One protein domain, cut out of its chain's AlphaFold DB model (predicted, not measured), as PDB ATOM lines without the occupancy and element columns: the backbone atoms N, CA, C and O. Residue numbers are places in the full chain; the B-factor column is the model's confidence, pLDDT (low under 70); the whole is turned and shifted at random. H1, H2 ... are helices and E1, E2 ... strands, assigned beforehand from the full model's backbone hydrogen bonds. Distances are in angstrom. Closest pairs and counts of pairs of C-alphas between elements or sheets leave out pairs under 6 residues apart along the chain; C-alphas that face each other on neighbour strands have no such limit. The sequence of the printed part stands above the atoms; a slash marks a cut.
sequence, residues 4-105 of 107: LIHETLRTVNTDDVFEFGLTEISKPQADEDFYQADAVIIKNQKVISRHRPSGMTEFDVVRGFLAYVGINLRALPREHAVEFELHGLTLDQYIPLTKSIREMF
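AT A GLANCE: This is residues 4 to 105 of the 107 residues of an uncharacterized protein of Mesorhizobium sp. WSM4308 (UniProt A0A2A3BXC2). A twisted sheet of four strands, E1 to E4, has one helix, H1, over one face and its other face bare; beyond H1 a separate two-strand hairpin, E5 and E6, points away from the sheet, and a tail with two short helices follows, of which residues 96 to 105 stick out. The printed part has 102 residues, with three named helices and six named strands in the order E1 E2 E3 E4 H1 E5 E6 H2 H3. Both sheets are antiparallel, in the orders E1 - E2 - E3 - E4 and E5 - E6, and the class is mixed, helices and strands. The whole is loose, with a radius of gyration of the C-alphas of 15.9 A, and spans 43 by 37 by 25 A.

IN THESE COORDINATES: E1, residues 4 to 10, begins at C-alpha 4 (-38.730, -23.432, -39.457) and is 20.3 A long. E2, residues 17 to 23, is 19.4 A long; E3 is residues 39 to 43, and E4 is residues 46 to 51. H1, residues 58 to 68, is 15.3 A long and ends at C-alpha 68 (-39.008, -38.583, -36.763). E5, residues 73 to 78, is 15.4 A long, and E6, residues 81 to 86, is 16.3 A long. H2 is residues 91 to 94, and H3, residues 101 to 104, ends at C-alpha 104 (-53.798, -56.680, -31.875).

HOW THE PARTS SIT: E1 to E4 form a meander, each strand the antiparallel neighbour of the one before. In the hairpin of E1 and E2, N 7 and O 20 are 2.9 A apart, within hydrogen-bond range. Between E2 and E3, N 40 and O 21 are 2.8 A apart; between E3 and E4, N 39 and O 51 are 2.8 A apart. H1 is on one face of this sheet, two layers in all, at a height over the sheet of 8.5 A. It runs along the strands, over E3, at 25 degrees on the local plane; the closest C-alphas of the two are those of Ala 39 and Phe 65, 6.4 A apart. The hairpin of E5 and E6 has N 76 and O 83 at 2.8 A; the closest C-alphas of H1 and E5, those of Arg 63 and Leu 73, are 7.6 A apart. H1 and E6 are apart. H2 is only just not on the four-stranded sheet, with 4 pairs of C-alphas within 10 A. In H1 every O i to N i+4 pair is within hydrogen-bond range; H2 and H3 are too short for such a pair.

THE WHOLE: The two C-alphas farthest apart, those of Gln 29 and Phe 105, are 48.5 A apart. The printed part has no cut. The link from E2 to E3 is long, 15 residues; within it residues 35 to 36 pair antiparallel with residues 54 to 55. Residues 83 to 105 have pLDDT under 70.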
ATOM      1  N   LEU A   4     -38.803 -23.360 -38.003       88.69
ATOM      2  CA  LEU A   4     -38.730 -23.432 -39.457       88.69
ATOM      3  C   LEU A   4     -39.967 -24.150 -40.013       88.69
ATOM      4  O   LEU A   4     -40.538 -23.709 -41.003       88.69
ATOM      5  N   ILE A   5     -40.388 -25.228 -39.347       86.69
ATOM      6  CA  ILE A   5     -41.600 -25.992 -39.663       86.69
ATOM      7  C   ILE A   5     -42.389 -26.157 -38.368       86.69
ATOM      8  O   ILE A   5     -41.823 -26.565 -37.351       86.69
ATOM      9  N   HIS A   6     -43.682 -25.839 -38.395       90.19
ATOM     10  CA  HIS A   6     -44.589 -26.054 -37.270       90.19
ATOM     11  C   HIS A   6     -45.942 -26.521 -37.791       90.19
ATOM     12  O   HIS A   6     -46.605 -25.800 -38.526       90.19
ATOM     13  N   GLU A   7     -46.322 -27.733 -37.406       85.94
ATOM     14  CA  GLU A   7     -47.558 -28.381 -37.834       85.94
ATOM     15  C   GLU A   7     -48.410 -28.740 -36.621       85.94
ATOM     16  O   GLU A   7     -47.889 -29.121 -35.569       85.94
ATOM     17  N   THR A   8     -49.729 -28.633 -36.767       85.44
ATOM     18  CA  THR A   8     -50.699 -28.971 -35.717       85.44
ATOM     19  C   THR A   8     -51.674 -30.022 -36.225       85.44
ATOM     20  O   THR A   8     -52.336 -29.823 -37.240       85.44
ATOM     21  N   LEU A   9     -51.823 -31.110 -35.474       82.25
ATOM     22  CA  LEU A   9     -52.780 -32.176 -35.734       82.25
ATOM     23  C   LEU A   9     -53.781 -32.258 -34.581       82.25
ATOM     24  O   LEU A   9     -53.410 -32.460 -33.425       82.25
ATOM     25  N   ARG A  10     -55.065 -32.136 -34.910       81.44
ATOM     26  CA  ARG A  10     -56.168 -32.368 -33.972       81.44
ATOM     27  C   ARG A  10     -56.760 -33.734 -34.255       81.44
ATOM     28  O   ARG A  10     -57.111 -34.030 -35.396       81.44
ATOM     29  N   THR A  11     -56.861 -34.562 -33.232       76.88
ATOM     30  CA  THR A  11     -57.520 -35.861 -33.347       76.88
ATOM     31  C   THR A  11     -59.033 -35.681 -33.423       76.88
ATOM     32  O   THR A  11     -59.598 -34.808 -32.777       76.88
ATOM     33  N   VAL A  12     -59.700 -36.512 -34.226       75.12
ATOM     34  CA  VAL A  12     -61.166 -36.458 -34.384       75.12
ATOM     35  C   VAL A  12     -61.880 -37.176 -33.232       75.12
ATOM     36  O   VAL A  12     -62.956 -36.764 -32.818       75.12
ATOM     37  N   ASN A  13     -61.266 -38.240 -32.703       77.94
ATOM     38  CA  ASN A  13     -61.872 -39.124 -31.698       77.94
ATOM     39  C   ASN A  13     -61.425 -38.833 -30.259       77.94
ATOM     40  O   ASN A  13     -61.961 -39.414 -29.319       77.94
ATOM     41  N   THR A  14     -60.423 -37.975 -30.080       75.62
ATOM     42  CA  THR A  14     -59.965 -37.512 -28.767       75.62
ATOM     43  C   THR A  14     -59.790 -35.999 -28.829       75.62
ATOM     44  O   THR A  14     -59.468 -35.467 -29.887       75.62
ATOM     45  N   ASP A  15     -59.954 -35.299 -27.707       85.75
ATOM     46  CA  ASP A  15     -59.684 -33.851 -27.618       85.75
ATOM     47  C   ASP A  15     -58.174 -33.530 -27.600       85.75
ATOM     48  O   ASP A  15     -57.754 -32.446 -27.189       85.75
ATOM     49  N   ASP A  16     -57.336 -34.484 -28.016       82.62
ATOM     50  CA  ASP A  16     -55.896 -34.314 -28.038       82.62
ATOM     51  C   ASP A  16     -55.464 -33.393 -29.191       82.62
ATOM     52  O   ASP A  16     -55.928 -33.466 -30.334       82.62
ATOM     53  N   VAL A  17     -54.505 -32.526 -28.887       85.31
ATOM     54  CA  VAL A  17     -53.821 -31.682 -29.864       85.31
ATOM     55  C   VAL A  17     -52.353 -32.064 -29.867       85.31
ATOM     56  O   VAL A  17     -51.678 -31.985 -28.836       85.31
ATOM     57  N   PHE A  18     -51.869 -32.469 -31.034       86.12
ATOM     58  CA  PHE A  18     -50.464 -32.732 -31.288       86.12
ATOM     59  C   PHE A  18     -49.860 -31.571 -32.069       86.12
ATOM     60  O   PHE A  18     -50.456 -31.079 -33.026       86.12
ATOM     61  N   GLU A  19     -48.665 -31.150 -31.682       89.06
ATOM     62  CA  GLU A  19     -47.871 -30.187 -32.436       89.06
ATOM     63  C   GLU A  19     -46.490 -30.771 -32.718       89.06
ATOM     64  O   GLU A  19     -45.874 -31.403 -31.852       89.06
ATOM     65  N   PHE A  20     -45.996 -30.516 -33.923       88.81
ATOM     66  CA  PHE A  20     -44.687 -30.944 -34.397       88.81
ATOM     67  C   PHE A  20     -43.896 -29.704 -34.775       88.81
ATOM     68  O   PHE A  20     -44.364 -28.894 -35.570       88.81
ATOM     69  N   GLY A  21     -42.710 -29.534 -34.203       90.75
ATOM     70  CA  GLY A  21     -41.871 -28.369 -34.463       90.75
ATOM     71  C   GLY A  21     -40.462 -28.770 -34.861       90.75
ATOM     72  O   GLY A  21     -39.853 -29.589 -34.177       90.75
ATOM     73  N   LEU A  22     -39.935 -28.151 -35.913       94.00
ATOM     74  CA  LEU A  22     -38.516 -28.142 -36.257       94.00
ATOM     75  C   LEU A  22     -37.992 -26.720 -36.070       94.00
ATOM     76  O   LEU A  22     -38.545 -25.779 -36.645       94.00
ATOM     77  N   THR A  23     -36.963 -26.531 -35.250       95.00
ATOM     78  CA  THR A  23     -36.345 -25.209 -35.075       95.00
ATOM     79  C   THR A  23     -35.560 -24.785 -36.315       95.00
ATOM     80  O   THR A  23     -35.419 -25.533 -37.277       95.00
ATOM     81  N   GLU A  24     -35.021 -23.571 -36.280       94.38
ATOM     82  CA  GLU A  24     -34.037 -23.124 -37.263       94.38
ATOM     83  C   GLU A  24     -32.864 -24.112 -37.366       94.38
ATOM     84  O   GLU A  24     -32.389 -24.638 -36.351       94.38
ATOM     85  N   ILE A  25     -32.442 -24.377 -38.604       93.44
ATOM     86  CA  ILE A  25     -31.295 -25.229 -38.905       93.44
ATOM     87  C   ILE A  25     -30.027 -24.404 -38.699       93.44
ATOM     88  O   ILE A  25     -29.944 -23.244 -39.089       93.44
ATOM     89  N   SER A  26     -29.038 -25.003 -38.049       92.56
ATOM     90  CA  SER A  26     -27.783 -24.351 -37.691       92.56
ATOM     91  C   SER A  26     -26.612 -25.306 -37.870       92.56
ATOM     92  O   SER A  26     -26.790 -26.524 -37.873       92.56
ATOM     93  N   LYS A  27     -25.405 -24.757 -37.998       91.12
ATOM     94  CA  LYS A  27     -24.169 -25.538 -37.950       91.12
ATOM     95  C   LYS A  27     -23.635 -25.558 -36.515       91.12
ATOM     96  O   LYS A  27     -23.440 -24.481 -35.943       91.12
ATOM     97  N   PRO A  28     -23.422 -26.731 -35.895       81.50
ATOM     98  CA  PRO A  28     -22.767 -26.805 -34.601       81.50
ATOM     99  C   PRO A  28     -21.294 -26.403 -34.733       81.50
ATOM    100  O   PRO A  28     -20.602 -26.846 -35.640       81.50
ATOM    101  N   GLN A  29     -20.779 -25.625 -33.778       76.50
ATOM    102  CA  GLN A  29     -19.356 -25.243 -33.748       76.50
ATOM    103  C   GLN A  29     -18.398 -26.437 -33.630       76.50
ATOM    104  O   GLN A  29     -17.231 -26.327 -33.980       76.50
ATOM    105  N   ALA A  30     -18.873 -27.558 -33.082       77.81
ATOM    106  CA  ALA A  30     -18.066 -28.758 -32.897       77.81
ATOM    107  C   ALA A  30     -17.891 -29.572 -34.188       77.81
ATOM    108  O   ALA A  30     -16.993 -30.407 -34.239       77.81
ATOM    109  N   ASP A  31     -18.749 -29.356 -35.188       76.94
ATOM    110  CA  ASP A  31     -18.737 -30.114 -36.435       76.94
ATOM    111  C   ASP A  31     -19.371 -29.282 -37.565       76.94
ATOM    112  O   ASP A  31     -20.578 -29.335 -37.813       76.94
ATOM    113  N   GLU A  32     -18.555 -28.437 -38.204       77.75
ATOM    114  CA  GLU A  32     -19.009 -27.490 -39.234       77.75
ATOM    115  C   GLU A  32     -19.478 -28.172 -40.532       77.75
ATOM    116  O   GLU A  32     -20.119 -27.529 -41.380       77.75
ATOM    117  N   ASP A  33     -19.182 -29.466 -40.678       85.12
ATOM    118  CA  ASP A  33     -19.559 -30.281 -41.832       85.12
ATOM    119  C   ASP A  33     -21.025 -30.733 -41.771       85.12
ATOM    120  O   ASP A  33     -21.590 -31.132 -42.792       85.12
ATOM    121  N   PHE A  34     -21.676 -30.618 -40.608       89.56
ATOM    122  CA  PHE A  34     -23.068 -31.011 -40.432       89.56
ATOM    123  C   PHE A  34     -23.970 -29.824 -40.106       89.56
ATOM    124  O   PHE A  34     -23.607 -28.849 -39.450       89.56
ATOM    125  N   TYR A  35     -25.209 -29.944 -40.549       93.06
ATOM    126  CA  TYR A  35     -26.332 -29.137 -40.116       93.06
ATOM    127  C   TYR A  35     -27.105 -29.890 -39.035       93.06
ATOM    128  O   TYR A  35     -27.143 -31.122 -39.021       93.06
ATOM    129  N   GLN A  36     -27.752 -29.152 -38.139       93.94
ATOM    130  CA  GLN A  36     -28.615 -29.698 -37.097       93.94
ATOM    131  C   GLN A  36     -29.785 -28.763 -36.776       93.94
ATOM    132  O   GLN A  36     -29.697 -27.546 -36.952       93.94
ATOM    133  N   ALA A  37     -30.857 -29.325 -36.228       94.25
ATOM    134  CA  ALA A  37     -31.967 -28.585 -35.631       94.25
ATOM    135  C   ALA A  37     -32.530 -29.363 -34.435       94.25
ATOM    136  O   ALA A  37     -32.266 -30.554 -34.293       94.25
ATOM    137  N   ASP A  38     -33.324 -28.718 -33.583       95.06
ATOM    138  CA  ASP A  38     -34.109 -29.413 -32.566       95.06
ATOM    139  C   ASP A  38     -35.518 -29.689 -33.116       95.06
ATOM    140  O   ASP A  38     -36.224 -28.793 -33.584       95.06
ATOM    141  N   ALA A  39     -35.933 -30.948 -33.037       92.69
ATOM    142  CA  ALA A  39     -37.274 -31.416 -33.338       92.69
ATOM    143  C   ALA A  39     -38.032 -31.704 -32.036       92.69
ATOM    144  O   ALA A  39     -37.493 -32.318 -31.110       92.69
ATOM    145  N   VAL A  40     -39.291 -31.278 -31.952       91.62
ATOM    146  CA  VAL A  40     -40.130 -31.453 -30.761       91.62
ATOM    147  C   VAL A  40     -41.513 -31.970 -31.128       91.62
ATOM    148  O   VAL A  40     -42.097 -31.546 -32.124       91.62
ATOM    149  N   ILE A  41     -42.043 -32.859 -30.286       88.50
ATOM    150  CA  ILE A  41     -43.442 -33.290 -30.320       88.50
ATOM    151  C   ILE A  41     -44.101 -32.840 -29.021       88.50
ATOM    152  O   ILE A  41     -43.622 -33.142 -27.919       88.50
ATOM    153  N   ILE A  42     -45.205 -32.120 -29.154       88.25
ATOM    154  CA  ILE A  42     -46.001 -31.594 -28.051       88.25
ATOM    155  C   ILE A  42     -47.375 -32.252 -28.119       88.25
ATOM    156  O   ILE A  42     -47.981 -32.305 -29.182       88.25
ATOM    157  N   LYS A  43     -47.868 -32.749 -26.986       88.50
ATOM    158  CA  LYS A  43     -49.243 -33.222 -26.820       88.50
ATOM    159  C   LYS A  43     -49.905 -32.388 -25.737       88.50
ATOM    160  O   LYS A  43     -49.392 -32.342 -24.619       88.50
ATOM    161  N   ASN A  44     -51.025 -31.744 -26.045       90.50
ATOM    162  CA  ASN A  44     -51.796 -30.923 -25.102       90.50
ATOM    163  C   ASN A  44     -50.897 -29.948 -24.325       90.50
ATOM    164  O   ASN A  44     -50.874 -29.951 -23.097       90.50
ATOM    165  N   GLN A  45     -50.094 -29.162 -25.055       90.69
ATOM    166  CA  GLN A  45     -49.143 -28.175 -24.513       90.69
ATOM    167  C   GLN A  45     -47.971 -28.755 -23.697       90.69
ATOM    168  O   GLN A  45     -47.121 -28.008 -23.213       90.69
ATOM    169  N   LYS A  46     -47.866 -30.082 -23.568       89.69
ATOM    170  CA  LYS A  46     -46.748 -30.754 -22.903       89.69
ATOM    171  C   LYS A  46     -45.796 -31.344 -23.933       89.69
ATOM    172  O   LYS A  46     -46.200 -32.136 -24.779       89.69
ATOM    173  N   VAL A  47     -44.510 -31.011 -23.832       89.25
ATOM    174  CA  VAL A  47     -43.471 -31.678 -24.628       89.25
ATOM    175  C   VAL A  47     -43.417 -33.149 -24.219       89.25
ATOM    176  O   VAL A  47     -43.148 -33.456 -23.056       89.25
ATOM    177  N   ILE A  48     -43.672 -34.044 -25.169       88.75
ATOM    178  CA  ILE A  48     -43.642 -35.496 -24.947       88.75
ATOM    179  C   ILE A  48     -42.413 -36.158 -25.561       88.75
ATOM    180  O   ILE A  48     -42.007 -37.221 -25.104       88.75
ATOM    181  N   SER A  49     -41.797 -35.534 -26.568       88.88
ATOM    182  CA  SER A  49     -40.578 -36.048 -27.183       88.88
ATOM    183  C   SER A  49     -39.731 -34.914 -27.753       88.88
ATOM    184  O   SER A  49     -40.251 -33.873 -28.167       88.88
ATOM    185  N   ARG A  50     -38.411 -35.114 -27.736       91.75
ATOM    186  CA  ARG A  50     -37.428 -34.255 -28.397       91.75
ATOM    187  C   ARG A  50     -36.418 -35.118 -29.131       91.75
ATOM    188  O   ARG A  50     -35.983 -36.142 -28.607       91.75
ATOM    189  N   HIS A  51     -36.008 -34.666 -30.300       90.62
ATOM    190  CA  HIS A  51     -34.962 -35.283 -31.095       90.62
ATOM    191  C   HIS A  51     -34.107 -34.192 -31.731       90.62
ATOM    192  O   HIS A  51     -34.565 -33.067 -31.905       90.62
ATOM    193  N   ARG A  52     -32.858 -34.506 -32.063       93.56
ATOM    194  CA  ARG A  52     -31.960 -33.575 -32.740       93.56
ATOM    195  C   ARG A  52     -31.563 -34.170 -34.086       93.56
ATOM    196  O   ARG A  52     -30.570 -34.895 -34.131       93.56
ATOM    197  N   PRO A  53     -32.349 -33.941 -35.152       91.62
ATOM    198  CA  PRO A  53     -31.931 -34.336 -36.487       91.62
ATOM    199  C   PRO A  53     -30.646 -33.598 -36.881       91.62
ATOM    200  O   PRO A  53     -30.504 -32.396 -36.638       91.62
ATOM    201  N   SER A  54     -29.729 -34.326 -37.514       92.62
ATOM    202  CA  SER A  54     -28.505 -33.792 -38.107       92.62
ATOM    203  C   SER A  54     -28.214 -34.450 -39.458       92.62
ATOM    204  O   SER A  54     -28.715 -35.538 -39.752       92.62
ATOM    205  N   GLY A  55     -27.423 -33.785 -40.297       91.25
ATOM    206  CA  GLY A  55     -27.043 -34.300 -41.611       91.25
ATOM    207  C   GLY A  55     -26.076 -33.381 -42.350       91.25
ATOM    208  O   GLY A  55     -25.866 -32.245 -41.940       91.25
ATOM    209  N   MET A  56     -25.469 -33.870 -43.432       89.81
ATOM    210  CA  MET A  56     -24.473 -33.102 -44.198       89.81
ATOM    211  C   MET A  56     -25.097 -31.927 -44.963       89.81
ATOM    212  O   MET A  56     -24.412 -30.974 -45.329       89.81
ATOM    213  N   THR A  57     -26.410 -31.968 -45.196       89.44
ATOM    214  CA  THR A  57     -27.172 -30.909 -45.862       89.44
ATOM    215  C   THR A  57     -28.380 -30.487 -45.026       89.44
ATOM    216  O   THR A  57     -28.895 -31.265 -44.222       89.44
ATOM    217  N   GLU A  58     -28.895 -29.271 -45.239       90.38
ATOM    218  CA  GLU A  58     -30.164 -28.839 -44.627       90.38
ATOM    219  C   GLU A  58     -31.320 -29.779 -45.005       90.38
ATOM    220  O   GLU A  58     -32.183 -30.083 -44.180       90.38
ATOM    221  N   PHE A  59     -31.298 -30.302 -46.235       88.25
ATOM    222  CA  PHE A  59     -32.273 -31.279 -46.711       88.25
ATOM    223  C   PHE A  59     -32.254 -32.571 -45.883       88.25
ATOM    224  O   PHE A  59     -33.317 -33.088 -45.543       88.25
ATOM    225  N   ASP A  60     -31.076 -33.065 -45.491       88.75
ATOM    226  CA  ASP A  60     -30.965 -34.253 -44.635       88.75
ATOM    227  C   ASP A  60     -31.574 -34.021 -43.248       88.75
ATOM    228  O   ASP A  60     -32.242 -34.911 -42.716       88.75
ATOM    229  N   VAL A  61     -31.403 -32.820 -42.685       92.06
ATOM    230  CA  VAL A  61     -32.014 -32.434 -41.401       92.06
ATOM    231  C   VAL A  61     -33.538 -32.427 -41.516       92.06
ATOM    232  O   VAL A  61     -34.223 -33.007 -40.671       92.06
ATOM    233  N   VAL A  62     -34.079 -31.828 -42.582       89.19
ATOM    234  CA  VAL A  62     -35.527 -31.816 -42.851       89.19
ATOM    235  C   VAL A  62     -36.056 -33.237 -43.058       89.19
ATOM    236  O   VAL A  62     -37.075 -33.605 -42.477       89.19
ATOM    237  N   ARG A  63     -35.346 -34.075 -43.819       88.06
ATOM    238  CA  ARG A  63     -35.702 -35.489 -44.010       88.06
ATOM    239  C   ARG A  63     -35.716 -36.250 -42.684       88.06
ATOM    240  O   ARG A  63     -36.631 -37.035 -42.443       88.06
ATOM    241  N   GLY A  64     -34.728 -36.010 -41.822       86.75
ATOM    242  CA  GLY A  64     -34.655 -36.592 -40.483       86.75
ATOM    243  C   GLY A  64     -35.831 -36.177 -39.600       86.75
ATOM    244  O   GLY A  64     -36.409 -37.021 -38.918       86.75
ATOM    245  N   PHE A  65     -36.242 -34.907 -39.662       87.81
ATOM    246  CA  PHE A  65     -37.443 -34.423 -38.980       87.81
ATOM    247  C   PHE A  65     -38.715 -35.124 -39.467       87.81
ATOM    248  O   PHE A  65     -39.485 -35.612 -38.643       87.81
ATOM    249  N   LEU A  66     -38.919 -35.213 -40.784       84.94
ATOM    250  CA  LEU A  66     -40.093 -35.870 -41.367       84.94
ATOM    251  C   LEU A  66     -40.181 -37.338 -40.934       84.94
ATOM    252  O   LEU A  66     -41.224 -37.769 -40.443       84.94
ATOM    253  N   ALA A  67     -39.066 -38.068 -41.002       83.06
ATOM    254  CA  ALA A  67     -38.997 -39.447 -40.526       83.06
ATOM    255  C   ALA A  67     -39.277 -39.561 -39.017       83.06
ATOM    256  O   ALA A  67     -39.990 -40.467 -38.588       83.06
ATOM    257  N   TYR A  68     -38.762 -38.629 -38.207       83.25
ATOM    258  CA  TYR A  68     -39.008 -38.583 -36.763       83.25
ATOM    259  C   TYR A  68     -40.494 -38.406 -36.417       83.25
ATOM    260  O   TYR A  68     -40.965 -38.995 -35.445       83.25
ATOM    261  N   VAL A  69     -41.247 -37.657 -37.228       79.12
ATOM    262  CA  VAL A  69     -42.705 -37.506 -37.073       79.12
ATOM    263  C   VAL A  69     -43.505 -38.556 -37.856       79.12
ATOM    264  O   VAL A  69     -44.715 -38.433 -37.992       79.12
ATOM    265  N   GLY A  70     -42.855 -39.609 -38.363       75.56
ATOM    266  CA  GLY A  70     -43.516 -40.733 -39.036       75.56
ATOM    267  C   GLY A  70     -43.922 -40.476 -40.492       75.56
ATOM    268  O   GLY A  70     -44.585 -41.317 -41.094       75.56
ATOM    269  N   ILE A  71     -43.513 -39.352 -41.080       75.75
ATOM    270  CA  ILE A  71     -43.753 -39.028 -42.488       75.75
ATOM    271  C   ILE A  71     -42.587 -39.574 -43.314       75.75
ATOM    272  O   ILE A  71     -41.454 -39.111 -43.184       75.75
ATOM    273  N   ASN A  72     -42.853 -40.532 -44.206       73.00
ATOM    274  CA  ASN A  72     -41.826 -40.986 -45.146       73.00
ATOM    275  C   ASN A  72     -41.894 -40.187 -46.452       73.00
ATOM    276  O   ASN A  72     -42.955 -39.743 -46.892       73.00
ATOM    277  N   LEU A  73     -40.729 -40.011 -47.072       71.38
ATOM    278  CA  LEU A  73     -40.595 -39.407 -48.391       71.38
ATOM    279  C   LEU A  73     -40.328 -40.494 -49.423       71.38
ATOM    280  O   LEU A  73     -39.436 -41.326 -49.233       71.38
ATOM    281  N   ARG A  74     -41.040 -40.442 -50.545       75.62
ATOM    282  CA  ARG A  74     -40.712 -41.230 -51.732       75.62
ATOM    283  C   ARG A  74     -40.150 -40.315 -52.809       75.62
ATOM    284  O   ARG A  74     -40.770 -39.325 -53.179       75.62
ATOM    285  N   ALA A  75     -38.969 -40.671 -53.304       75.38
ATOM    286  CA  ALA A  75     -38.331 -39.977 -54.412       75.38
ATOM    287  C   ALA A  75     -38.906 -40.465 -55.747       75.38
ATOM    288  O   ALA A  75     -38.962 -41.671 -56.007       75.38
ATOM    289  N   LEU A  76     -39.297 -39.524 -56.599       76.31
ATOM    290  CA  LEU A  76     -39.777 -39.761 -57.950       76.31
ATOM    291  C   LEU A  76     -38.789 -39.129 -58.939       76.31
ATOM    292  O   LEU A  76     -38.636 -37.902 -58.952       76.31
ATOM    293  N   PRO A  77     -38.102 -39.935 -59.765       78.38
ATOM    294  CA  PRO A  77     -37.222 -39.393 -60.785       78.38
ATOM    295  C   PRO A  77     -38.047 -38.699 -61.877       78.38
ATOM    296  O   PRO A  77     -38.989 -39.275 -62.430       78.38
ATOM    297  N   ARG A  78     -37.678 -37.462 -62.201       80.62
ATOM    298  CA  ARG A  78     -38.122 -36.700 -63.375       80.62
ATOM    299  C   ARG A  78     -36.916 -36.429 -64.266       80.62
ATOM    300  O   ARG A  78     -35.780 -36.531 -63.814       80.62
ATOM    301  N   GLU A  79     -37.152 -36.058 -65.523       77.06
ATOM    302  CA  GLU A  79     -36.082 -35.879 -66.520       77.06
ATOM    303  C   GLU A  79     -34.955 -34.942 -66.045       77.06
ATOM    304  O   GLU A  79     -33.786 -35.194 -66.333       77.06
ATOM    305  N   HIS A  80     -35.281 -33.913 -65.252       78.38
ATOM    306  CA  HIS A  80     -34.315 -32.937 -64.724       78.38
ATOM    307  C   HIS A  80     -34.511 -32.600 -63.239       78.38
ATOM    308  O   HIS A  80     -34.006 -31.586 -62.762       78.38
ATOM    309  N   ALA A  81     -35.261 -33.417 -62.503       74.88
ATOM    310  CA  ALA A  81     -35.554 -33.160 -61.098       74.88
ATOM    311  C   ALA A  81     -35.807 -34.457 -60.331       74.88
ATOM    312  O   ALA A  81     -36.137 -35.492 -60.906       74.88
ATOM    313  N   VAL A  82     -35.687 -34.380 -59.010       71.75
ATOM    314  CA  VAL A  82     -36.211 -35.400 -58.105       71.75
ATOM    315  C   VAL A  82     -37.344 -34.751 -57.328       71.75
ATOM    316  O   VAL A  82     -37.123 -33.795 -56.590       71.75
ATOM    317  N   GLU A  83     -38.559 -35.245 -57.533       69.06
ATOM    318  CA  GLU A  83     -39.718 -34.846 -56.737       69.06
ATOM    319  C   GLU A  83     -39.804 -35.741 -55.504       69.06
ATOM    320  O   GLU A  83     -39.549 -36.944 -55.582       69.06
ATOM    321  N   PHE A  84     -40.173 -35.166 -54.364       64.12
ATOM    322  CA  PHE A  84     -40.428 -35.922 -53.145       64.12
ATOM    323  C   PHE A  84     -41.914 -35.841 -52.824       64.12
ATOM    324  O   PHE A  84     -42.437 -34.756 -52.579       64.12
ATOM    325  N   GLU A  85     -42.587 -36.987 -52.829       68.44
ATOM    326  CA  GLU A  85     -43.960 -37.094 -52.342       68.44
ATOM    327  C   GLU A  85     -43.967 -37.586 -50.891       68.44
ATOM    328  O   GLU A  85     -43.152 -38.432 -50.502       68.44
ATOM    329  N   LEU A  86     -44.894 -37.058 -50.089       67.25
ATOM    330  CA  LEU A  86     -45.199 -37.626 -48.782       67.25
ATOM    331  C   LEU A  86     -45.895 -38.969 -49.022       67.25
ATOM    332  O   LEU A  86     -46.974 -39.013 -49.610       67.25
ATOM    333  N   HIS A  87     -45.270 -40.065 -48.606       59.62
ATOM    334  CA  HIS A  87     -45.752 -41.417 -48.865       59.62
ATOM    335  C   HIS A  87     -45.618 -42.259 -47.602       59.62
ATOM    336  O   HIS A  87     -44.536 -42.367 -47.042       59.62
ATOM    337  N   GLY A  88     -46.680 -42.927 -47.173       57.84
ATOM    338  CA  GLY A  88     -46.670 -43.771 -45.978       57.84
ATOM    339  C   GLY A  88     -47.925 -43.568 -45.145       57.84
ATOM    340  O   GLY A  88     -48.820 -42.828 -45.546       57.84
ATOM    341  N   LEU A  89     -47.988 -44.255 -44.004       52.84
ATOM    342  CA  LEU A  89     -49.098 -44.100 -43.073       52.84
ATOM    343  C   LEU A  89     -49.183 -42.639 -42.623       52.84
ATOM    344  O   LEU A  89     -48.179 -42.052 -42.220       52.84
ATOM    345  N   THR A  90     -50.368 -42.049 -42.715       53.03
ATOM    346  CA  THR A  90     -50.617 -40.696 -42.215       53.03
ATOM    347  C   THR A  90     -50.461 -40.676 -40.683       53.03
ATOM    348  O   THR A  90     -50.528 -41.713 -40.020       53.03
ATOM    349  N   LEU A  91     -50.200 -39.516 -40.074       51.72
ATOM    350  CA  LEU A  91     -50.008 -39.408 -38.615       51.72
ATOM    351  C   LEU A  91     -51.198 -39.982 -37.822       51.72
ATOM    352  O   LEU A  91     -51.012 -40.649 -36.804       51.72
ATOM    353  N   ASP A  92     -52.415 -39.788 -38.323       50.38
ATOM    354  CA  ASP A  92     -53.659 -40.376 -37.819       50.38
ATOM    355  C   ASP A  92     -53.764 -41.892 -38.020       50.38
ATOM    356  O   ASP A  92     -54.615 -42.503 -37.390       50.38
ATOM    357  N   GLN A  93     -52.911 -42.512 -38.835       48.22
ATOM    358  CA  GLN A  93     -52.763 -43.966 -38.955       48.22
ATOM    359  C   GLN A  93     -51.637 -44.508 -38.057       48.22
ATOM    360  O   GLN A  93     -51.726 -45.640 -37.585       48.22
ATOM    361  N   TYR A  94     -50.621 -43.697 -37.739       50.59
ATOM    362  CA  TYR A  94     -49.541 -44.058 -36.809       50.59
ATOM    363  C   TYR A  94     -49.963 -43.944 -35.332       50.59
ATOM    364  O   TYR A  94     -49.583 -44.775 -34.508       50.59
ATOM    365  N   ILE A  95     -50.784 -42.946 -34.982       47.81
ATOM    366  CA  ILE A  95     -51.291 -42.751 -33.612       47.81
ATOM    367  C   ILE A  95     -52.178 -43.931 -33.143       47.81
ATOM    368  O   ILE A  95     -51.959 -44.405 -32.030       47.81
ATOM    369  N   PRO A  96     -53.107 -44.492 -33.943       43.72
ATOM    370  CA  PRO A  96     -53.844 -45.708 -33.586       43.72
ATOM    371  C   PRO A  96     -52.944 -46.933 -33.405       43.72
ATOM    372  O   PRO A  96     -53.206 -47.751 -32.528       43.72
ATOM    373  N   LEU A  97     -51.854 -47.031 -34.175       36.56
ATOM    374  CA  LEU A  97     -50.851 -48.100 -34.063       36.56
ATOM    375  C   LEU A  97     -49.968 -47.989 -32.805       36.56
ATOM    376  O   LEU A  97     -49.091 -48.825 -32.593       36.56
ATOM    377  N   THR A  98     -50.193 -46.984 -31.949       41.59
ATOM    378  CA  THR A  98     -49.614 -46.958 -30.596       41.59
ATOM    379  C   THR A  98     -50.394 -47.812 -29.591       41.59
ATOM    380  O   THR A  98     -49.875 -48.050 -28.499       41.59
ATOM    381  N   LYS A  99     -51.557 -48.382 -29.963       43.97
ATOM    382  CA  LYS A  99     -51.936 -49.686 -29.402       43.97
ATOM    383  C   LYS A  99     -50.873 -50.667 -29.852       43.97
ATOM    384  O   LYS A  99     -50.696 -50.888 -31.048       43.97
ATOM    385  N   SER A 100     -50.106 -51.169 -28.891       44.16
ATOM    386  CA  SER A 100     -48.969 -52.030 -29.180       44.16
ATOM    387  C   SER A 100     -49.411 -53.144 -30.131       44.16
ATOM    388  O   SER A 100     -50.475 -53.716 -29.940       44.16
ATOM    389  N   ILE A 101     -48.604 -53.482 -31.142       43.75
ATOM    390  CA  ILE A 101     -48.849 -54.645 -32.021       43.75
ATOM    391  C   ILE A 101     -49.211 -55.895 -31.189       43.75
ATOM    392  O   ILE A 101     -49.971 -56.743 -31.634       43.75
ATOM    393  N   ARG A 102     -48.736 -55.958 -29.938       39.88
ATOM    394  CA  ARG A 102     -49.110 -56.935 -28.912       39.88
ATOM    395  C   ARG A 102     -50.616 -57.018 -28.614       39.88
ATOM    396  O   ARG A 102     -51.126 -58.117 -28.518       39.88
ATOM    397  N   GLU A 103     -51.324 -55.897 -28.515       49.09
ATOM    398  CA  GLU A 103     -52.771 -55.852 -28.246       49.09
ATOM    399  C   GLU A 103     -53.623 -56.302 -29.439       49.09
ATOM    400  O   GLU A 103     -54.769 -56.686 -29.251       49.09
ATOM    401  N   MET A 104     -53.084 -56.261 -30.661       40.56
ATOM    402  CA  MET A 104     -53.798 -56.680 -31.875       40.56
ATOM    403  C   MET A 104     -53.741 -58.195 -32.131       40.56
ATOM    404  O   MET A 104     -54.477 -58.682 -32.980       40.56
ATOM    405  N   PHE A 105     -52.854 -58.924 -31.447       45.34
ATOM    406  CA  PHE A 105     -52.706 -60.381 -31.577       45.34
ATOM    407  C   PHE A 105     -53.379 -61.168 -30.438       45.34
ATOM    408  O   PHE A 105     -53.393 -62.395 -30.495       45.34
TER     409      PHE A 105